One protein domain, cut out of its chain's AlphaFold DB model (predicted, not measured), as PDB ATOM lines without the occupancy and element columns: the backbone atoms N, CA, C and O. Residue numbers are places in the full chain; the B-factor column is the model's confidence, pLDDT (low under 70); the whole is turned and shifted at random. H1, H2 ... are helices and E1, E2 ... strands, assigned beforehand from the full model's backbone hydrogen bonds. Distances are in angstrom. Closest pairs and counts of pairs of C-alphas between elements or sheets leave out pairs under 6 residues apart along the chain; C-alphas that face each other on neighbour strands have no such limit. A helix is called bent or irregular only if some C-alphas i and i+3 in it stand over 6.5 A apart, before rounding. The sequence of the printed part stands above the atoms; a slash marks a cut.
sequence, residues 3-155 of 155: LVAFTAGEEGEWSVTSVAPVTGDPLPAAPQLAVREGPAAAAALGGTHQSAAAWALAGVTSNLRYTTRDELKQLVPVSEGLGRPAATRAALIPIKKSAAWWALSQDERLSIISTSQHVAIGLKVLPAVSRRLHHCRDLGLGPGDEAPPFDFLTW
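Overview. This is residues 3 to 155 of the 155 residues of an uncharacterized protein of Monoraphidium neglectum (UniProt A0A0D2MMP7). Two small three-stranded sheets, E2 E1 E3 and E4 E6 E5, are partly face to face with their strands crossed; H1 covers the other face of the first sheet, and H4, H5, H6 and H3 make a loose arc beyond the second, with an open space between. The 153 printed residues hold six named helices and six named strands in the order E1 E2 H1 H2 E3 H3 E4 H4 H5 H6 E5 E6. Both sheets are antiparallel, and the class is mixed, helices and strands, with under half of the residues in named elements. The whole is compact, with a radius of gyration of the C-alphas of 16.6 A and spans of 46 by 40 by 30 A.

Along the chain. E1, residues 3 to 9, begins at C-alpha 3 (211.757, 136.192, 181.828) and is 19.7 A long. E2 holds residues 32 to 37, 17.0 A. H1 is residues 39 to 46, H2 48 to 52. E3, residues 53 to 60, spans 20.2 A. H3, residues 69 to 78, spans 15.1 A from C-alpha 69 (204.903, 125.476, 159.660). E4 is 93 to 95, H4 99 to 103. H5, residues 106 to 115, spans 14.4 A. H6 is 118 to 123, E5 133 to 135; E6, 152 to 154, ends at C-alpha 154 (201.117, 140.741, 174.742). H2 and H3 are irregular, only just: C-alphas 48 and 51 are 6.51 A apart, 74 and 77 6.6 A.

Arrangement. E1 pairs with E2, its hairpin partner, at N 7 and O 34, 3.0 A, and with E3 at N 6 and O 57, 2.8 A. E2, H1 H2 and E3 form a split strand-helix-strand unit, two strands running the same way with E1 between them; its crossover is right-handed. H1 is on this sheet at a height of 7.6 A, slantwise to E1 at 49 degrees on the local plane; H2 only grazes it with residues 50 to 52. The sheets form a sandwich, two sheets face to face, their strands at 74 degrees; the closest C-alphas of E3 and E5 are those of Gly 59 and His 134, 4.8 A. E6 pairs with E4 at N 95 and O 152, 2.9 A, and with E5, its hairpin partner, at N 134 and O 153, 3.0 A. H3 and H6 are close but not clearly touching, at Leu 75 and Leu 123, with C-alphas 6.8 A apart; so are H4 and H5, at Trp 101 and Arg 109, 7.4 A. H5 and H6 meet only through their link. Every O i to N i+4 pair is within hydrogen-bond range in H1, H4, H5 and H6; H3 has 4 of 6, and H2 0 of 1, with 1 of 2 O i to N i+3 pairs.

Size, cuts and confidence. The C-alphas farthest apart, those of Ser 51 and Asp 70, are 47.0 A apart. The printed part has no cut. The links E1 to E2, H3 to E4 and E5 to E6 are long. Mean pLDDT of the printed part is 90.0; residues 47 to 52 and 140 to 146 are under 70.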
ATOM      1  N   LEU A   3     212.644 135.532 180.871       94.44
ATOM      2  CA  LEU A   3     211.757 136.192 181.828       94.44
ATOM      3  C   LEU A   3     211.714 137.684 181.508       94.44
ATOM      4  O   LEU A   3     212.762 138.296 181.313       94.44
ATOM      5  N   VAL A   4     210.518 138.251 181.465       96.69
ATOM      6  CA  VAL A   4     210.286 139.670 181.215       96.69
ATOM      7  C   VAL A   4     209.378 140.208 182.308       96.69
ATOM      8  O   VAL A   4     208.341 139.608 182.587       96.69
ATOM      9  N   ALA A   5     209.773 141.322 182.918       95.25
ATOM     10  CA  ALA A   5     208.992 142.042 183.914       95.25
ATOM     11  C   ALA A   5     208.540 143.390 183.344       95.25
ATOM     12  O   ALA A   5     209.324 144.099 182.714       95.25
ATOM     13  N   PHE A   6     207.279 143.718 183.596       96.44
ATOM     14  CA  PHE A   6     206.623 144.980 183.290       96.44
ATOM     15  C   PHE A   6     206.254 145.628 184.621       96.44
ATOM     16  O   PHE A   6     205.382 145.121 185.327       96.44
ATOM     17  N   THR A   7     206.925 146.714 184.983       95.50
ATOM     18  CA  THR A   7     206.702 147.420 186.250       95.50
ATOM     19  C   THR A   7     206.217 148.824 185.962       95.50
ATOM     20  O   THR A   7     206.899 149.572 185.260       95.50
ATOM     21  N   ALA A   8     205.054 149.181 186.492       95.38
ATOM     22  CA  ALA A   8     204.495 150.509 186.314       95.38
ATOM     23  C   ALA A   8     204.625 151.320 187.599       95.38
ATOM     24  O   ALA A   8     204.356 150.813 188.688       95.38
ATOM     25  N   GLY A   9     205.034 152.575 187.471       94.12
ATOM     26  CA  GLY A   9     205.284 153.472 188.592       94.12
ATOM     27  C   GLY A   9     205.776 154.830 188.107       94.12
ATOM     28  O   GLY A   9     205.419 155.266 187.013       94.12
ATOM     29  N   GLU A  10     206.609 155.475 188.917       93.56
ATOM     30  CA  GLU A  10     207.185 156.797 188.625       93.56
ATOM     31  C   GLU A  10     208.367 156.758 187.644       93.56
ATOM     32  O   GLU A  10     208.737 157.792 187.093       93.56
ATOM     33  N   GLU A  11     208.947 155.577 187.405       91.62
ATOM     34  CA  GLU A  11     210.146 155.385 186.583       91.62
ATOM     35  C   GLU A  11     209.937 154.323 185.488       91.62
ATOM     36  O   GLU A  11     209.352 153.264 185.724       91.62
ATOM     37  N   GLY A  12     210.451 154.583 184.284       94.56
ATOM     38  CA  GLY A  12     210.389 153.677 183.141       94.56
ATOM     39  C   GLY A  12     210.673 154.361 181.804       94.56
ATOM     40  O   GLY A  12     210.538 155.571 181.652       94.56
ATOM     41  N   GLU A  13     211.078 153.580 180.805       95.62
ATOM     42  CA  GLU A  13     211.390 154.087 179.464       95.62
ATOM     43  C   GLU A  13     210.146 154.395 178.609       95.62
ATOM     44  O   GLU A  13     210.266 155.034 177.563       95.62
ATOM     45  N   TRP A  14     208.954 153.975 179.045       98.19
ATOM     46  CA  TRP A  14     207.689 154.249 178.364       98.19
ATOM     47  C   TRP A  14     206.792 155.160 179.199       98.19
ATOM     48  O   TRP A  14     206.379 154.794 180.297       98.19
ATOM     49  N   SER A  15     206.409 156.313 178.649       98.31
ATOM     50  CA  SER A  15     205.342 157.140 179.225       98.31
ATOM     51  C   SER A  15     203.974 156.514 178.948       98.31
ATOM     52  O   SER A  15     203.621 156.257 177.792       98.31
ATOM     53  N   VAL A  16     203.182 156.290 179.996       98.00
ATOM     54  CA  VAL A  16     201.832 155.731 179.873       98.00
ATOM     55  C   VAL A  16     200.882 156.829 179.406       98.00
ATOM     56  O   VAL A  16     200.647 157.814 180.098       98.00
ATOM     57  N   THR A  17     200.328 156.657 178.209       97.88
ATOM     58  CA  THR A  17     199.412 157.641 177.606       97.88
ATOM     59  C   THR A  17     197.950 157.387 177.959       97.88
ATOM     60  O   THR A  17     197.162 158.327 178.024       97.88
ATOM     61  N   SER A  18     197.574 156.130 178.201       96.62
ATOM     62  CA  SER A  18     196.225 155.744 178.613       96.62
ATOM     63  C   SER A  18     196.207 154.335 179.198       96.62
ATOM     64  O   SER A  18     196.928 153.462 178.713       96.62
ATOM     65  N   VAL A  19     195.311 154.098 180.155       95.94
ATOM     66  CA  VAL A  19     194.923 152.760 180.620       95.94
ATOM     67  C   VAL A  19     193.411 152.656 180.473       95.94
ATOM     68  O   VAL A  19     192.679 153.444 181.067       95.94
ATOM     69  N   ALA A  20     192.943 151.719 179.651       94.81
ATOM     70  CA  ALA A  20     191.524 151.533 179.373       94.81
ATOM     71  C   ALA A  20     191.119 150.078 179.663       94.81
ATOM     72  O   ALA A  20     191.693 149.168 179.055       94.81
ATOM     73  N   PRO A  21     190.153 149.828 180.566       93.81
ATOM     74  CA  PRO A  21     189.623 148.487 180.759       93.81
ATOM     75  C   PRO A  21     188.848 148.053 179.511       93.81
ATOM     76  O   PRO A  21     187.986 148.778 179.019       93.81
ATOM     77  N   VAL A  22     189.154 146.855 179.010       96.31
ATOM     78  CA  VAL A  22     188.369 146.204 177.946       96.31
ATOM     79  C   VAL A  22     187.330 145.275 178.570       96.31
ATOM     80  O   VAL A  22     186.143 145.388 178.280       96.31
ATOM     81  N   THR A  23     187.775 144.398 179.474       96.50
ATOM     82  CA  THR A  23     186.930 143.484 180.248       96.50
ATOM     83  C   THR A  23     187.569 143.251 181.613       96.50
ATOM     84  O   THR A  23     188.774 143.016 181.683       96.50
ATOM     85  N   GLY A  24     186.757 143.237 182.674       93.50
ATOM     86  CA  GLY A  24     187.233 143.053 184.047       93.50
ATOM     87  C   GLY A  24     187.864 144.317 184.631       93.50
ATOM     88  O   GLY A  24     187.699 145.413 184.091       93.50
ATOM     89  N   ASP A  25     188.564 144.145 185.749       91.81
ATOM     90  CA  ASP A  25     189.142 145.262 186.490       91.81
ATOM     91  C   ASP A  25     190.337 145.884 185.745       91.81
ATOM     92  O   ASP A  25     191.156 145.163 185.163       91.81
ATOM     93  N   PRO A  26     190.463 147.225 185.748       92.62
ATOM     94  CA  PRO A  26     191.614 147.897 185.168       92.62
ATOM     95  C   PRO A  26     192.872 147.682 186.021       92.62
ATOM     96  O   PRO A  26     192.805 147.512 187.238       92.62
ATOM     97  N   LEU A  27     194.043 147.793 185.388       94.19
ATOM     98  CA  LEU A  27     195.287 148.006 186.127       94.19
ATOM     99  C   LEU A  27     195.300 149.422 186.733       94.19
ATOM    100  O   LEU A  27     194.821 150.354 186.077       94.19
ATOM    101  N   PRO A  28     195.870 149.618 187.938       94.00
ATOM    102  CA  PRO A  28     196.066 150.952 188.492       94.00
ATOM    103  C   PRO A  28     196.831 151.866 187.525       94.00
ATOM    104  O   PRO A  28     197.754 151.431 186.832       94.00
ATOM    105  N   ALA A  29     196.452 153.142 187.476       93.75
ATOM    106  CA  ALA A  29     197.163 154.122 186.666       93.75
ATOM    107  C   ALA A  29     198.574 154.363 187.225       93.75
ATOM    108  O   ALA A  29     198.773 154.404 188.437       93.75
ATOM    109  N   ALA A  30     199.536 154.556 186.328       95.25
ATOM    110  CA  ALA A  30     200.903 154.945 186.647       95.25
ATOM    111  C   ALA A  30     201.465 155.780 185.489       95.25
ATOM    112  O   ALA A  30     201.072 155.534 184.345       95.25
ATOM    113  N   PRO A  31     202.352 156.756 185.743       96.75
ATOM    114  CA  PRO A  31     202.861 157.638 184.694       96.75
ATOM    115  C   PRO A  31     203.878 156.956 183.769       96.75
ATOM    116  O   PRO A  31     203.989 157.334 182.599       96.75
ATOM    117  N   GLN A  32     204.618 155.960 184.264       97.50
ATOM    118  CA  GLN A  32     205.691 155.303 183.522       97.50
ATOM    119  C   GLN A  32     205.599 153.777 183.604       97.50
ATOM    120  O   GLN A  32     205.054 153.210 184.551       97.50
ATOM    121  N   LEU A  33     206.138 153.119 182.580       97.50
ATOM    122  CA  LEU A  33     206.269 151.673 182.476       97.50
ATOM    123  C   LEU A  33     207.719 151.323 182.133       97.50
ATOM    124  O   LEU A  33     208.259 151.779 181.122       97.50
ATOM    125  N   ALA A  34     208.325 150.475 182.956       96.94
ATOM    126  CA  ALA A  34     209.634 149.898 182.704       96.94
ATOM    127  C   ALA A  34     209.499 148.437 182.260       96.94
ATOM    128  O   ALA A  34     208.741 147.664 182.855       96.94
ATOM    129  N   VAL A  35     210.252 148.046 181.230       96.81
ATOM    130  CA  VAL A  35     210.326 146.667 180.742       96.81
ATOM    131  C   VAL A  35     211.742 146.151 180.973       96.81
ATOM    132  O   VAL A  35     212.733 146.752 180.551       96.81
ATOM    133  N   ARG A  36     211.877 145.040 181.693       95.62
ATOM    134  CA  ARG A  36     213.177 144.434 182.019       95.62
ATOM    135  C   ARG A  36     213.191 142.978 181.598       95.62
ATOM    136  O   ARG A  36     212.177 142.296 181.699       95.62
ATOM    137  N   GLU A  37     214.347 142.495 181.153       95.69
ATOM    138  CA  GLU A  37     214.536 141.117 180.696       95.69
ATOM    139  C   GLU A  37     215.576 140.376 181.552       95.69
ATOM    140  O   GLU A  37     216.520 140.969 182.083       95.69
ATOM    141  N   GLY A  38     215.418 139.058 181.674       93.94
ATOM    142  CA  GLY A  38     216.395 138.163 182.287       93.94
ATOM    143  C   GLY A  38     216.695 138.503 183.756       93.94
ATOM    144  O   GLY A  38     215.763 138.706 184.535       93.94
ATOM    145  N   PRO A  39     217.975 138.570 184.170       91.81
ATOM    146  CA  PRO A  39     218.345 138.891 185.552       91.81
ATOM    147  C   PRO A  39     217.790 140.231 186.049       91.81
ATOM    148  O   PRO A  39     217.397 140.336 187.209       91.81
ATOM    149  N   ALA A  40     217.696 141.240 185.174       91.19
ATOM    150  CA  ALA A  40     217.119 142.535 185.529       91.19
ATOM    151  C   ALA A  40     215.608 142.434 185.800       91.19
ATOM    152  O   ALA A  40     215.094 143.144 186.659       91.19
ATOM    153  N   ALA A  41     214.906 141.525 185.112       92.25
ATOM    154  CA  ALA A  41     213.502 141.231 185.393       92.25
ATOM    155  C   ALA A  41     213.333 140.594 186.779       92.25
ATOM    156  O   ALA A  41     212.484 141.021 187.552       92.25
ATOM    157  N   ALA A  42     214.169 139.608 187.115       88.75
ATOM    158  CA  ALA A  42     214.130 138.959 188.425       88.75
ATOM    159  C   ALA A  42     214.420 139.952 189.565       88.75
ATOM    160  O   ALA A  42     213.716 139.960 190.571       88.75
ATOM    161  N   ALA A  43     215.408 140.835 189.382       86.88
ATOM    162  CA  ALA A  43     215.723 141.885 190.347       86.88
ATOM    163  C   ALA A  43     214.565 142.883 190.529       86.88
ATOM    164  O   ALA A  43     214.262 143.263 191.657       86.88
ATOM    165  N   ALA A  44     213.889 143.264 189.440       85.38
ATOM    166  CA  ALA A  44     212.733 144.160 189.484       85.38
ATOM    167  C   ALA A  44     211.518 143.552 190.211       85.38
ATOM    168  O   ALA A  44     210.712 144.294 190.754       85.38
ATOM    169  N   LEU A  45     211.392 142.220 190.228       83.00
ATOM    170  CA  LEU A  45     210.308 141.508 190.916       83.00
ATOM    171  C   LEU A  45     210.617 141.198 192.390       83.00
ATOM    172  O   LEU A  45     209.690 141.040 193.175       83.00
ATOM    173  N   GLY A  46     211.897 141.052 192.752       70.38
ATOM    174  CA  GLY A  46     212.336 140.657 194.099       70.38
ATOM    175  C   GLY A  46     212.913 141.787 194.962       70.38
ATOM    176  O   GLY A  46     213.280 141.546 196.112       70.38
ATOM    177  N   GLY A  47     213.060 142.998 194.421       58.56
ATOM    178  CA  GLY A  47     213.671 144.128 195.121       58.56
ATOM    179  C   GLY A  47     212.728 144.832 196.103       58.56
ATOM    180  O   GLY A  47     211.529 144.956 195.876       58.56
ATOM    181  N   THR A  48     213.288 145.420 197.163       48.38
ATOM    182  CA  THR A  48     212.579 146.322 198.098       48.38
ATOM    183  C   THR A  48     212.047 147.607 197.435       48.38
ATOM    184  O   THR A  48     211.277 148.348 198.045       48.38
ATOM    185  N   HIS A  49     212.405 147.852 196.168       46.28
ATOM    186  CA  HIS A  49     211.864 148.911 195.309       46.28
ATOM    187  C   HIS A  49     210.411 148.682 194.856       46.28
ATOM    188  O   HIS A  49     209.827 149.586 194.258       46.28
ATOM    189  N   GLN A  50     209.782 147.551 195.213       51.94
ATOM    190  CA  GLN A  50     208.331 147.356 195.060       51.94
ATOM    191  C   GLN A  50     207.509 148.492 195.696       51.94
ATOM    192  O   GLN A  50     206.400 148.768 195.256       51.94
ATOM    193  N   SER A  51     208.080 149.177 196.696       53.44
ATOM    194  CA  SER A  51     207.516 150.356 197.366       53.44
ATOM    195  C   SER A  51     207.105 151.494 196.409       53.44
ATOM    196  O   SER A  51     206.193 152.250 196.729       53.44
ATOM    197  N   ALA A  52     207.734 151.607 195.229       62.56
ATOM    198  CA  ALA A  52     207.451 152.670 194.253       62.56
ATOM    199  C   ALA A  52     206.649 152.212 193.019       62.56
ATOM    200  O   ALA A  52     206.212 153.049 192.226       62.56
ATOM    201  N   ALA A  53     206.463 150.903 192.821       75.00
ATOM    202  CA  ALA A  53     205.700 150.385 191.691       75.00
ATOM    203  C   ALA A  53     204.217 150.285 192.065       75.00
ATOM    204  O   ALA A  53     203.854 149.611 193.026       75.00
ATOM    205  N   ALA A  54     203.346 150.904 191.269       86.75
ATOM    206  CA  ALA A  54     201.901 150.746 191.400       86.75
ATOM    207  C   ALA A  54     201.472 149.291 191.142       86.75
ATOM    208  O   ALA A  54     200.529 148.798 191.757       86.75
ATOM    209  N   TRP A  55     202.166 148.604 190.228       91.38
ATOM    210  CA  TRP A  55     202.013 147.173 189.976       91.38
ATOM    211  C   TRP A  55     203.202 146.607 189.193       91.38
ATOM    212  O   TRP A  55     203.929 147.324 188.501       91.38
ATOM    213  N   ALA A  56     203.365 145.285 189.270       92.50
ATOM    214  CA  ALA A  56     204.327 144.527 188.484       92.50
ATOM    215  C   ALA A  56     203.657 143.291 187.872       92.50
ATOM    216  O   ALA A  56     202.902 142.587 188.541       92.50
ATOM    217  N   LEU A  57     203.951 143.018 186.603       94.25
ATOM    218  CA  LEU A  57     203.544 141.812 185.884       94.25
ATOM    219  C   LEU A  57     204.781 141.136 185.299       94.25
ATOM    220  O   LEU A  57     205.720 141.806 184.877       94.25
ATOM    221  N   ALA A  58     204.778 139.810 185.225       94.50
ATOM    222  CA  ALA A  58     205.885 139.057 184.655       94.50
ATOM    223  C   ALA A  58     205.392 137.940 183.748       94.50
ATOM    224  O   ALA A  58     204.337 137.364 183.987       94.50
ATOM    225  N   GLY A  59     206.170 137.631 182.714       95.12
ATOM    226  CA  GLY A  59     205.894 136.561 181.764       95.12
ATOM    227  C   GLY A  59     207.177 136.007 181.157       95.12
ATOM    228  O   GLY A  59     208.231 136.634 181.220       95.12
ATOM    229  N   VAL A  60     207.098 134.833 180.534       95.38
ATOM    230  CA  VAL A  60     208.225 134.215 179.829       95.38
ATOM    231  C   VAL A  60     207.953 134.076 178.338       95.38
ATOM    232  O   VAL A  60     206.858 133.700 177.916       95.38
ATOM    233  N   THR A  61     208.969 134.323 177.514       94.12
ATOM    234  CA  THR A  61     208.912 133.933 176.099       94.12
ATOM    235  C   THR A  61     208.976 132.409 175.980       94.12
ATOM    236  O   THR A  61     209.875 131.767 176.527       94.12
ATOM    237  N   SER A  62     208.021 131.810 175.266       90.25
ATOM    238  CA  SER A  62     207.890 130.353 175.131       90.25
ATOM    239  C   SER A  62     207.925 129.916 173.665       90.25
ATOM    240  O   SER A  62     207.959 130.740 172.751       90.25
ATOM    241  N   ASN A  63     207.936 128.604 173.436       84.19
ATOM    242  CA  ASN A  63     207.804 128.036 172.100       84.19
ATOM    243  C   ASN A  63     206.403 128.291 171.519       84.19
ATOM    244  O   ASN A  63     205.421 128.442 172.251       84.19
ATOM    245  N   LEU A  64     206.308 128.275 170.187       86.31
ATOM    246  CA  LEU A  64     205.036 128.388 169.471       86.31
ATOM    247  C   LEU A  64     204.096 127.242 169.875       86.31
ATOM    248  O   LEU A  64     204.517 126.086 169.950       86.31
ATOM    249  N   ARG A  65     202.826 127.576 170.150       85.69
ATOM    250  CA  ARG A  65     201.807 126.619 170.627       85.69
ATOM    251  C   ARG A  65     200.760 126.249 169.579       85.69
ATOM    252  O   ARG A  65     200.241 125.141 169.628       85.69
ATOM    253  N   TYR A  66     200.448 127.167 168.664       88.31
ATOM    254  CA  TYR A  66     199.374 126.989 167.674       88.31
ATOM    255  C   TYR A  66     199.797 127.303 166.238       88.31
ATOM    256  O   TYR A  66     199.074 126.968 165.310       88.31
ATOM    257  N   THR A  67     200.950 127.945 166.043       89.25
ATOM    258  CA  THR A  67     201.420 128.346 164.715       89.25
ATOM    259  C   THR A  67     201.927 127.134 163.944       89.25
ATOM    260  O   THR A  67     202.849 126.446 164.387       89.25
ATOM    261  N   THR A  68     201.343 126.897 162.774       89.69
ATOM    262  CA  THR A  68     201.762 125.844 161.845       89.69
ATOM    263  C   THR A  68     203.052 126.217 161.109       89.69
ATOM    264  O   THR A  68     203.504 127.366 161.113       89.69
ATOM    265  N   ARG A  69     203.672 125.241 160.432       90.50
ATOM    266  CA  ARG A  69     204.903 125.476 159.660       90.50
ATOM    267  C   ARG A  69     204.694 126.456 158.504       90.50
ATOM    268  O   ARG A  69     205.597 127.243 158.231       90.50
ATOM    269  N   ASP A  70     203.549 126.410 157.834       91.19
ATOM    270  CA  ASP A  70     203.284 127.277 156.683       91.19
ATOM    271  C   ASP A  70     202.939 128.703 157.109       91.19
ATOM    272  O   ASP A  70     203.462 129.651 156.527       91.19
ATOM    273  N   GLU A  71     202.195 128.873 158.201       91.75
ATOM    274  CA  GLU A  71     202.018 130.182 158.838       91.75
ATOM    275  C   GLU A  71     203.358 130.784 159.271       91.75
ATOM    276  O   GLU A  71     203.609 131.969 159.065       91.75
ATOM    277  N   LEU A  72     204.265 129.967 159.819       91.44
ATOM    278  CA  LEU A  72     205.593 130.436 160.200       91.44
ATOM    279  C   LEU A  72     206.398 130.929 158.986       91.44
ATOM    280  O   LEU A  72     207.045 131.971 159.075       91.44
ATOM    281  N   LYS A  73     206.333 130.223 157.846       93.88
ATOM    282  CA  LYS A  73     206.985 130.654 156.593       93.88
ATOM    283  C   LYS A  73     206.437 131.985 156.076       93.88
ATOM    284  O   LYS A  73     207.185 132.726 155.453       93.88
ATOM    285  N   GLN A  74     205.161 132.277 156.322       92.25
ATOM    286  CA  GLN A  74     204.552 133.556 155.951       92.25
ATOM    287  C   GLN A  74     204.932 134.672 156.928       92.25
ATOM    288  O   GLN A  74     205.191 135.793 156.508       92.25
ATOM    289  N   LEU A  75     204.983 134.372 158.228       91.31
ATOM    290  CA  LEU A  75     205.236 135.361 159.275       91.31
ATOM    291  C   LEU A  75     206.694 135.816 159.337       91.31
ATOM    292  O   LEU A  75     206.941 137.009 159.488       91.31
ATOM    293  N   VAL A  76     207.652 134.886 159.276       91.62
ATOM    294  CA  VAL A  76     209.075 135.186 159.526       91.62
ATOM    295  C   VAL A  76     209.637 136.255 158.580       91.62
ATOM    296  O   VAL A  76     210.255 137.184 159.092       91.62
ATOM    297  N   PRO A  77     209.411 136.205 157.252       94.12
ATOM    298  CA  PRO A  77     210.026 137.159 156.326       94.12
ATOM    299  C   PRO A  77     209.555 138.608 156.488       94.12
ATOM    300  O   PRO A  77     210.241 139.516 156.036       94.12
ATOM    301  N   VAL A  78     208.379 138.823 157.087       93.44
ATOM    302  CA  VAL A  78     207.743 140.149 157.209       93.44
ATOM    303  C   VAL A  78     207.629 140.628 158.656       93.44
ATOM    304  O   VAL A  78     207.144 141.729 158.907       93.44
ATOM    305  N   SER A  79     208.021 139.800 159.629       91.25
ATOM    306  CA  SER A  79     207.978 140.174 161.043       91.25
ATOM    307  C   SER A  79     209.218 140.973 161.416       91.25
ATOM    308  O   SER A  79     210.341 140.521 161.221       91.25
ATOM    309  N   GLU A  80     208.998 142.127 162.034       94.38
ATOM    310  CA  GLU A  80     210.063 142.991 162.533       94.38
ATOM    311  C   GLU A  80     210.333 142.778 164.027       94.38
ATOM    312  O   GLU A  80     209.442 142.422 164.808       94.38
ATOM    313  N   GLY A  81     211.575 143.043 164.433       92.94
ATOM    314  CA  GLY A  81     211.999 142.989 165.832       92.94
ATOM    315  C   GLY A  81     211.437 144.133 166.682       92.94
ATOM    316  O   GLY A  81     210.938 145.141 166.170       92.94
ATOM    317  N   LEU A  82     211.531 143.986 168.008       94.62
ATOM    318  CA  LEU A  82     211.311 145.095 168.943       94.62
ATOM    319  C   LEU A  82     212.481 146.095 168.879       94.62
ATOM    320  O   LEU A  82     213.562 145.755 168.408       94.62
ATOM    321  N   GLY A  83     212.273 147.316 169.382       93.75
ATOM    322  CA  GLY A  83     213.348 148.307 169.534       93.75
ATOM    323  C   GLY A  83     213.767 149.019 168.245       93.75
ATOM    324  O   GLY A  83     214.820 149.651 168.208       93.75
ATOM    325  N   ARG A  84     212.957 148.944 167.179       95.88
ATOM    326  CA  ARG A  84     213.184 149.751 165.972       95.88
ATOM    327  C   ARG A  84     213.162 151.243 166.340       95.88
ATOM    328  O   ARG A  84     212.204 151.656 166.990       95.88
ATOM    329  N   PRO A  85     214.107 152.074 165.862       95.06
ATOM    330  CA  PRO A  85     214.130 153.506 166.184       95.06
ATOM    331  C   PRO A  85     212.826 154.251 165.851       95.06
ATOM    332  O   PRO A  85     212.439 155.175 166.555       95.06
ATOM    333  N   ALA A  86     212.119 153.823 164.798       94.75
ATOM    334  CA  ALA A  86     210.837 154.405 164.403       94.75
ATOM    335  C   ALA A  86     209.646 153.960 165.283       94.75
ATOM    336  O   ALA A  86     208.602 154.613 165.276       94.75
ATOM    337  N   ALA A  87     209.772 152.866 166.044       96.12
ATOM    338  CA  ALA A  87     208.709 152.312 166.882       96.12
ATOM    339  C   ALA A  87     208.654 153.025 168.246       96.12
ATOM    340  O   ALA A  87     209.024 152.477 169.279       96.12
ATOM    341  N   THR A  88     208.183 154.273 168.239       96.88
ATOM    342  CA  THR A  88     208.120 155.163 169.420       96.88
ATOM    343  C   THR A  88     206.819 155.040 170.222       96.88
ATOM    344  O   THR A  88     206.518 155.875 171.080       96.88
ATOM    345  N   ARG A  89     205.995 154.035 169.912       97.88
ATOM    346  CA  ARG A  89     204.718 153.735 170.569       97.88
ATOM    347  C   ARG A  89     204.608 152.231 170.768       97.88
ATOM    348  O   ARG A  89     205.100 151.466 169.941       97.88
ATOM    349  N   ALA A  90     203.940 151.837 171.841       98.06
ATOM    350  CA  ALA A  90     203.715 150.445 172.185       98.06
ATOM    351  C   ALA A  90     202.405 150.284 172.960       98.06
ATOM    352  O   ALA A  90     201.837 151.267 173.443       98.06
ATOM    353  N   ALA A  91     201.940 149.044 173.073       98.12
ATOM    354  CA  ALA A  91     200.774 148.682 173.860       98.12
ATOM    355  C   ALA A  91     201.066 147.396 174.636       98.12
ATOM    356  O   ALA A  91     201.417 146.380 174.046       98.12
ATOM    357  N   LEU A  92     200.877 147.432 175.955       98.50
ATOM    358  CA  LEU A  92     200.818 146.231 176.778       98.50
ATOM    359  C   LEU A  92     199.351 145.826 176.926       98.50
ATOM    360  O   LEU A  92     198.551 146.602 177.444       98.50
ATOM    361  N   ILE A  93     199.008 144.611 176.498       98.06
ATOM    362  CA  ILE A  93     197.652 144.061 176.622       98.06
ATOM    363  C   ILE A  93     197.731 142.752 177.426       98.06
ATOM    364  O   ILE A  93     198.047 141.690 176.875       98.06
ATOM    365  N   PRO A  94     197.501 142.806 178.749       97.62
ATOM    366  CA  PRO A  94     197.382 141.619 179.588       97.62
ATOM    367  C   PRO A  94     196.067 140.890 179.302       97.62
ATOM    368  O   PRO A  94     195.008 141.509 179.216       97.62
ATOM    369  N   ILE A  95     196.119 139.566 179.148       97.44
ATOM    370  CA  ILE A  95     194.953 138.751 178.791       97.44
ATOM    371  C   ILE A  95     194.845 137.565 179.742       97.44
ATOM    372  O   ILE A  95     195.781 136.776 179.892       97.44
ATOM    373  N   LYS A  96     193.662 137.402 180.338       95.88
ATOM    374  CA  LYS A  96     193.253 136.200 181.066       95.88
ATOM    375  C   LYS A  96     192.177 135.484 180.256       95.88
ATOM    376  O   LYS A  96     191.213 136.105 179.814       95.88
ATOM    377  N   LYS A  97     192.336 134.183 180.040       95.69
ATOM    378  CA  LYS A  97     191.310 133.325 179.446       95.69
ATOM    379  C   LYS A  97     190.486 132.655 180.545       95.69
ATOM    380  O   LYS A  97     190.919 132.519 181.688       95.69
ATOM    381  N   SER A  98     189.265 132.259 180.198       95.69
ATOM    382  CA  SER A  98     188.341 131.625 181.141       95.69
ATOM    383  C   SER A  98     188.829 130.241 181.581       95.69
ATOM    384  O   SER A  98     189.592 129.581 180.876       95.69
ATOM    385  N   ALA A  99     188.336 129.752 182.722       95.44
ATOM    386  CA  ALA A  99     188.604 128.378 183.157       95.44
ATOM    387  C   ALA A  99     188.152 127.344 182.109       95.44
ATOM    388  O   ALA A  99     188.870 126.384 181.849       95.44
ATOM    389  N   ALA A 100     187.016 127.591 181.445       97.69
ATOM    390  CA  ALA A 100     186.509 126.742 180.371       97.69
ATOM    391  C   ALA A 100     187.501 126.617 179.204       97.69
ATOM    392  O   ALA A 100     187.690 125.524 178.688       97.69
ATOM    393  N   TRP A 101     188.193 127.701 178.829       97.00
ATOM    394  CA  TRP A 101     189.245 127.638 177.810       97.00
ATOM    395  C   TRP A 101     190.382 126.694 178.216       97.00
ATOM    396  O   TRP A 101     190.913 125.967 177.380       97.00
ATOM    397  N   TRP A 102     190.770 126.716 179.490       95.44
ATOM    398  CA  TRP A 102     191.863 125.894 180.005       95.44
ATOM    399  C   TRP A 102     191.473 124.435 180.259       95.44
ATOM    400  O   TRP A 102     192.363 123.598 180.363       95.44
ATOM    401  N   ALA A 103     190.175 124.128 180.312       96.88
ATOM    402  CA  ALA A 103     189.666 122.760 180.368       96.88
ATOM    403  C   ALA A 103     189.695 122.049 179.000       96.88
ATOM    404  O   ALA A 103     189.631 120.823 178.957       96.88
ATOM    405  N   LEU A 104     189.806 122.803 177.900       97.12
ATOM    406  CA  LEU A 104     189.868 122.256 176.545       97.12
ATOM    407  C   LEU A 104     191.195 121.538 176.272       97.12
ATOM    408  O   LEU A 104     192.287 122.009 176.638       97.12
ATOM    409  N   SER A 105     191.108 120.457 175.502       95.94
ATOM    410  CA  SER A 105     192.267 119.770 174.950       95.94
ATOM    411  C   SER A 105     193.060 120.676 173.992       95.94
ATOM    412  O   SER A 105     192.662 121.785 173.616       95.94
ATOM    413  N   GLN A 106     194.255 120.228 173.601       92.25
ATOM    414  CA  GLN A 106     195.103 120.996 172.688       92.25
ATOM    415  C   GLN A 106     194.479 121.139 171.291       92.25
ATOM    416  O   GLN A 106     194.579 122.211 170.698       92.25
ATOM    417  N   ASP A 107     193.853 120.084 170.772       93.88
ATOM    418  CA  ASP A 107     193.194 120.062 169.464       93.88
ATOM    419  C   ASP A 107     191.910 120.903 169.448       93.88
ATOM    420  O   ASP A 107     191.702 121.663 168.502       93.88
ATOM    421  N   GLU A 108     191.124 120.893 170.528       95.50
ATOM    422  CA  GLU A 108     189.965 121.780 170.683       95.50
ATOM    423  C   GLU A 108     190.383 123.258 170.667       95.50
ATOM    424  O   GLU A 108     189.832 124.068 169.914       95.50
ATOM    425  N   ARG A 109     191.425 123.620 171.433       95.31
ATOM    426  CA  ARG A 109     191.983 124.985 171.418       95.31
ATOM    427  C   ARG A 109     192.523 125.366 170.042       95.31
ATOM    428  O   ARG A 109     192.338 126.507 169.617       95.31
ATOM    429  N   LEU A 110     193.183 124.437 169.349       91.00
ATOM    430  CA  LEU A 110     193.702 124.671 168.003       91.00
ATOM    431  C   LEU A 110     192.572 124.910 166.995       91.00
ATOM    432  O   LEU A 110     192.688 125.831 166.192       91.00
ATOM    433  N   SER A 111     191.480 124.146 167.064       91.94
ATOM    434  CA  SER A 111     190.300 124.311 166.202       91.94
ATOM    435  C   SER A 111     189.652 125.696 166.360       91.94
ATOM    436  O   SER A 111     189.325 126.375 165.385       91.94
ATOM    437  N   ILE A 112     189.550 126.190 167.597       93.25
ATOM    438  CA  ILE A 112     189.043 127.547 167.854       93.25
ATOM    439  C   ILE A 112     190.019 128.608 167.319       93.25
ATOM    440  O   ILE A 112     189.612 129.595 166.708       93.25
ATOM    441  N   ILE A 113     191.327 128.426 167.524       90.31
ATOM    442  CA  ILE A 113     192.323 129.406 167.068       90.31
ATOM    443  C   ILE A 113     192.395 129.462 165.543       90.31
ATOM    444  O   ILE A 113     192.443 130.560 164.987       90.31
ATOM    445  N   SER A 114     192.353 128.322 164.858       85.50
ATOM    446  CA  SER A 114     192.419 128.269 163.396       85.50
ATOM    447  C   SER A 114     191.210 128.945 162.742       85.50
ATOM    448  O   SER A 114     191.370 129.681 161.768       85.50
ATOM    449  N   THR A 115     190.015 128.797 163.320       89.31
ATOM    450  CA  THR A 115     188.791 129.454 162.827       89.31
ATOM    451  C   THR A 115     188.748 130.956 163.115       89.31
ATOM    452  O   THR A 115     188.125 131.705 162.367       89.31
ATOM    453  N   SER A 116     189.469 131.432 164.136       87.56
ATOM    454  CA  SER A 116     189.529 132.860 164.494       87.56
ATOM    455  C   SER A 116     190.352 133.734 163.536       87.56
ATOM    456  O   SER A 116     190.426 134.946 163.725       87.56
ATOM    457  N   GLN A 117     191.003 133.139 162.528       87.19
ATOM    458  CA  GLN A 117     191.886 133.838 161.583       87.19
ATOM    459  C   GLN A 117     193.024 134.624 162.259       87.19
ATOM    460  O   GLN A 117     193.552 135.575 161.682       87.19
ATOM    461  N   HIS A 118     193.434 134.228 163.470       87.75
ATOM    462  CA  HIS A 118     194.377 134.985 164.300       87.75
ATOM    463  C   HIS A 118     195.684 135.337 163.565       87.75
ATOM    464  O   HIS A 118     196.126 136.486 163.596       87.75
ATOM    465  N   VAL A 119     196.277 134.378 162.845       87.12
ATOM    466  CA  VAL A 119     197.502 134.611 162.058       87.12
ATOM    467  C   VAL A 119     197.233 135.475 160.828       87.12
ATOM    468  O   VAL A 119     197.981 136.417 160.569       87.12
ATOM    469  N   ALA A 120     196.156 135.196 160.091       88.12
ATOM    470  CA  ALA A 120     195.809 135.935 158.879       88.12
ATOM    471  C   ALA A 120     195.502 137.415 159.162       88.12
ATOM    472  O   ALA A 120     195.884 138.282 158.380       88.12
ATOM    473  N   ILE A 121     194.854 137.723 160.289       89.38
ATOM    474  CA  ILE A 121     194.640 139.101 160.746       89.38
ATOM    475  C   ILE A 121     195.979 139.745 161.118       89.38
ATOM    476  O   ILE A 121     196.259 140.858 160.679       89.38
ATOM    477  N   GLY A 122     196.832 139.032 161.862       89.12
ATOM    478  CA  GLY A 122     198.158 139.519 162.247       89.12
ATOM    479  C   GLY A 122     199.053 139.859 161.051       89.12
ATOM    480  O   GLY A 122     199.739 140.874 161.077       89.12
ATOM    481  N   LEU A 123     199.005 139.072 159.973       91.94
ATOM    482  CA  LEU A 123     199.774 139.335 158.750       91.94
ATOM    483  C   LEU A 123     199.438 140.687 158.103       91.94
ATOM    484  O   LEU A 123     200.321 141.312 157.527       91.94
ATOM    485  N   LYS A 124     198.196 141.174 158.232       94.19
ATOM    486  CA  LYS A 124     197.752 142.438 157.612       94.19
ATOM    487  C   LYS A 124     198.407 143.681 158.215       94.19
ATOM    488  O   LYS A 124     198.380 144.732 157.587       94.19
ATOM    489  N   VAL A 125     198.953 143.578 159.428       92.44
ATOM    490  CA  VAL A 125     199.584 144.708 160.132       92.44
ATOM    491  C   VAL A 125     201.113 144.640 160.121       92.44
ATOM    492  O   VAL A 125     201.775 145.524 160.663       92.44
ATOM    493  N   LEU A 126     201.697 143.612 159.500       92.31
ATOM    494  CA  LEU A 126     203.143 143.489 159.328       92.31
ATOM    495  C   LEU A 126     203.593 144.186 158.032       92.31
ATOM    496  O   LEU A 126     202.856 144.147 157.046       92.31
ATOM    497  N   PRO A 127     204.776 144.833 158.002       94.06
ATOM    498  CA  PRO A 127     205.801 144.930 159.056       94.06
ATOM    499  C   PRO A 127     205.604 146.118 160.021       94.06
ATOM    500  O   PRO A 127     206.497 146.453 160.806       94.06
ATOM    501  N   ALA A 128     204.467 146.817 159.950       94.88
ATOM    502  CA  ALA A 128     204.247 148.029 160.737       94.88
ATOM    503  C   ALA A 128     204.263 147.745 162.250       94.88
ATOM    504  O   ALA A 128     204.892 148.492 162.999       94.88
ATOM    505  N   VAL A 129     203.670 146.632 162.692       95.44
ATOM    506  CA  VAL A 129     203.594 146.235 164.108       95.44
ATOM    507  C   VAL A 129     204.622 145.149 164.443       95.44
ATOM    508  O   VAL A 129     204.565 144.041 163.916       95.44
ATOM    509  N   SER A 130     205.534 145.437 165.372       96.06
ATOM    510  CA  SER A 130     206.361 144.404 166.014       96.06
ATOM    511  C   SER A 130     205.590 143.807 167.193       96.06
ATOM    512  O   SER A 130     204.829 144.530 167.827       96.06
ATOM    513  N   ARG A 131     205.771 142.514 167.499       95.44
ATOM    514  CA  ARG A 131     205.046 141.864 168.606       95.44
ATOM    515  C   ARG A 131     205.889 140.849 169.366       95.44
ATOM    516  O   ARG A 131     206.721 140.159 168.773       95.44
ATOM    517  N   ARG A 132     205.607 140.681 170.655       95.94
ATOM    518  CA  ARG A 132     206.149 139.622 171.507       95.94
ATOM    519  C   ARG A 132     205.083 139.112 172.479       95.94
ATOM    520  O   ARG A 132     204.412 139.873 173.166       95.94
ATOM    521  N   LEU A 133     204.954 137.788 172.545       96.12
ATOM    522  CA  LEU A 133     204.052 137.096 173.465       96.12
ATOM    523  C   LEU A 133     204.828 136.574 174.675       96.12
ATOM    524  O   LEU A 133     205.840 135.886 174.514       96.12
ATOM    525  N   HIS A 134     204.298 136.834 175.867       96.75
ATOM    526  CA  HIS A 134     204.807 136.287 177.117       96.75
ATOM    527  C   HIS A 134     203.719 135.450 177.784       96.75
ATOM    528  O   HIS A 134     202.577 135.889 177.902       96.75
ATOM    529  N   HIS A 135     204.075 134.243 178.212       95.69
ATOM    530  CA  HIS A 135     203.206 133.351 178.970       95.69
ATOM    531  C   HIS A 135     203.450 133.577 180.453       95.69
ATOM    532  O   HIS A 135     204.602 133.561 180.882       95.69
ATOM    533  N   CYS A 136     202.391 133.781 181.225       92.94
ATOM    534  CA  CYS A 136     202.523 133.993 182.659       92.94
ATOM    535  C   CYS A 136     201.713 133.024 183.507       92.94
ATOM    536  O   CYS A 136     202.148 132.779 184.615       92.94
ATOM    537  N   ARG A 137     200.653 132.390 182.984       90.50
ATOM    538  CA  ARG A 137     199.778 131.465 183.738       90.50
ATOM    539  C   ARG A 137     200.505 130.518 184.703       90.50
ATOM    540  O   ARG A 137     200.076 130.364 185.839       90.50
ATOM    541  N   ASP A 138     201.573 129.884 184.228       86.00
ATOM    542  CA  ASP A 138     202.285 128.828 184.959       86.00
ATOM    543  C   ASP A 138     203.455 129.368 185.806       86.00
ATOM    544  O   ASP A 138     204.215 128.602 186.395       86.00
ATOM    545  N   LEU A 139     203.639 130.691 185.847       78.38
ATOM    546  CA  LEU A 139     204.620 131.351 186.695       78.38
ATOM    547  C   LEU A 139     203.973 131.570 188.066       78.38
ATOM    548  O   LEU A 139     203.191 132.501 188.223       78.38
ATOM    549  N   GLY A 140     204.280 130.719 189.049       68.06
ATOM    550  CA  GLY A 140     203.861 130.883 190.452       68.06
ATOM    551  C   GLY A 140     204.516 132.101 191.114       68.06
ATOM    552  O   GLY A 140     205.338 131.958 192.006       68.06
ATOM    553  N   LEU A 141     204.234 133.296 190.596       65.94
ATOM    554  CA  LEU A 141     204.832 134.574 190.987       65.94
ATOM    555  C   LEU A 141     203.846 135.466 191.757       65.94
ATOM    556  O   LEU A 141     204.158 136.627 192.018       65.94
ATOM    557  N   GLY A 142     202.653 134.966 192.094       58.25
ATOM    558  CA  GLY A 142     201.742 135.656 193.001       58.25
ATOM    559  C   GLY A 142     202.229 135.593 194.456       58.25
ATOM    560  O   GLY A 142     203.010 134.705 194.813       58.25
ATOM    561  N   PRO A 143     201.783 136.518 195.325       52.41
ATOM    562  CA  PRO A 143     202.026 136.419 196.761       52.41
ATOM    563  C   PRO A 143     201.521 135.069 197.294       52.41
ATOM    564  O   PRO A 143     200.378 134.705 197.048       52.41
ATOM    565  N   GLY A 144     202.362 134.318 198.012       57.75
ATOM    566  CA  GLY A 144     201.961 133.037 198.612       57.75
ATOM    567  C   GLY A 144     201.667 131.906 197.616       57.75
ATOM    568  O   GLY A 144     200.777 131.104 197.880       57.75
ATOM    569  N   ASP A 145     202.390 131.845 196.490       58.50
ATOM    570  CA  ASP A 145     202.210 130.865 195.401       58.50
ATOM    571  C   ASP A 145     200.864 130.976 194.654       58.50
ATOM    572  O   ASP A 145     200.450 130.059 193.938       58.50
ATOM    573  N   GLU A 146     200.176 132.116 194.770       67.00
ATOM    574  CA  GLU A 146     198.959 132.370 194.001       67.00
ATOM    575  C   GLU A 146     199.234 132.447 192.491       67.00
ATOM    576  O   GLU A 146     200.279 132.913 192.019       67.00
ATOM    577  N   ALA A 147     198.252 131.996 191.708       76.94
ATOM    578  CA  ALA A 147     198.309 132.093 190.259       76.94
ATOM    579  C   ALA A 147     198.344 133.569 189.819       76.94
ATOM    580  O   ALA A 147     197.627 134.402 190.381       76.94
ATOM    581  N   PRO A 148     199.112 133.908 188.773       85.88
ATOM    582  CA  PRO A 148     199.179 135.274 188.292       85.88
ATOM    583  C   PRO A 148     197.810 135.765 187.791       85.88
ATOM    584  O   PRO A 148     196.960 134.980 187.346       85.88
ATOM    585  N   PRO A 149     197.575 137.089 187.817       90.38
ATOM    586  CA  PRO A 149     196.277 137.656 187.463       90.38
ATOM    587  C   PRO A 149     195.909 137.421 185.990       90.38
ATOM    588  O   PRO A 149     194.726 137.279 185.671       90.38
ATOM    589  N   PHE A 150     196.903 137.275 185.112       95.06
ATOM    590  CA  PHE A 150     196.741 137.062 183.673       95.06
ATOM    591  C   PHE A 150     197.408 135.762 183.222       95.06
ATOM    592  O   PHE A 150     198.272 135.224 183.909       95.06
ATOM    593  N   ASP A 151     197.017 135.275 182.044       95.50
ATOM    594  CA  ASP A 151     197.646 134.107 181.423       95.50
ATOM    595  C   ASP A 151     198.713 134.502 180.390       95.50
ATOM    596  O   ASP A 151     199.679 133.760 180.173       95.50
ATOM    597  N   PHE A 152     198.534 135.665 179.754       96.88
ATOM    598  CA  PHE A 152     199.425 136.205 178.733       96.88
ATOM    599  C   PHE A 152     199.665 137.702 178.926       96.88
ATOM    600  O   PHE A 152     198.749 138.442 179.279       96.88
ATOM    601  N   LEU A 153     200.873 138.150 178.585       97.75
ATOM    602  CA  LEU A 153     201.208 139.561 178.396       97.75
ATOM    603  C   LEU A 153     201.618 139.749 176.933       97.75
ATOM    604  O   LEU A 153     202.660 139.234 176.510       97.75
ATOM    605  N   THR A 154     200.791 140.437 176.142       97.88
ATOM    606  CA  THR A 154     201.117 140.741 174.742       97.88
ATOM    607  C   THR A 154     201.672 142.152 174.636       97.88
ATOM    608  O   THR A 154     201.064 143.081 175.169       97.88
ATOM    609  N   TRP A 155     202.804 142.280 173.954       98.00
ATOM    610  CA  TRP A 155     203.532 143.523 173.725       98.00
ATOM    611  C   TRP A 155     203.741 143.748 172.232       98.00
ATOM    612  O   TRP A 155     204.071 142.744 171.553       98.00
TER     613      TRP A 155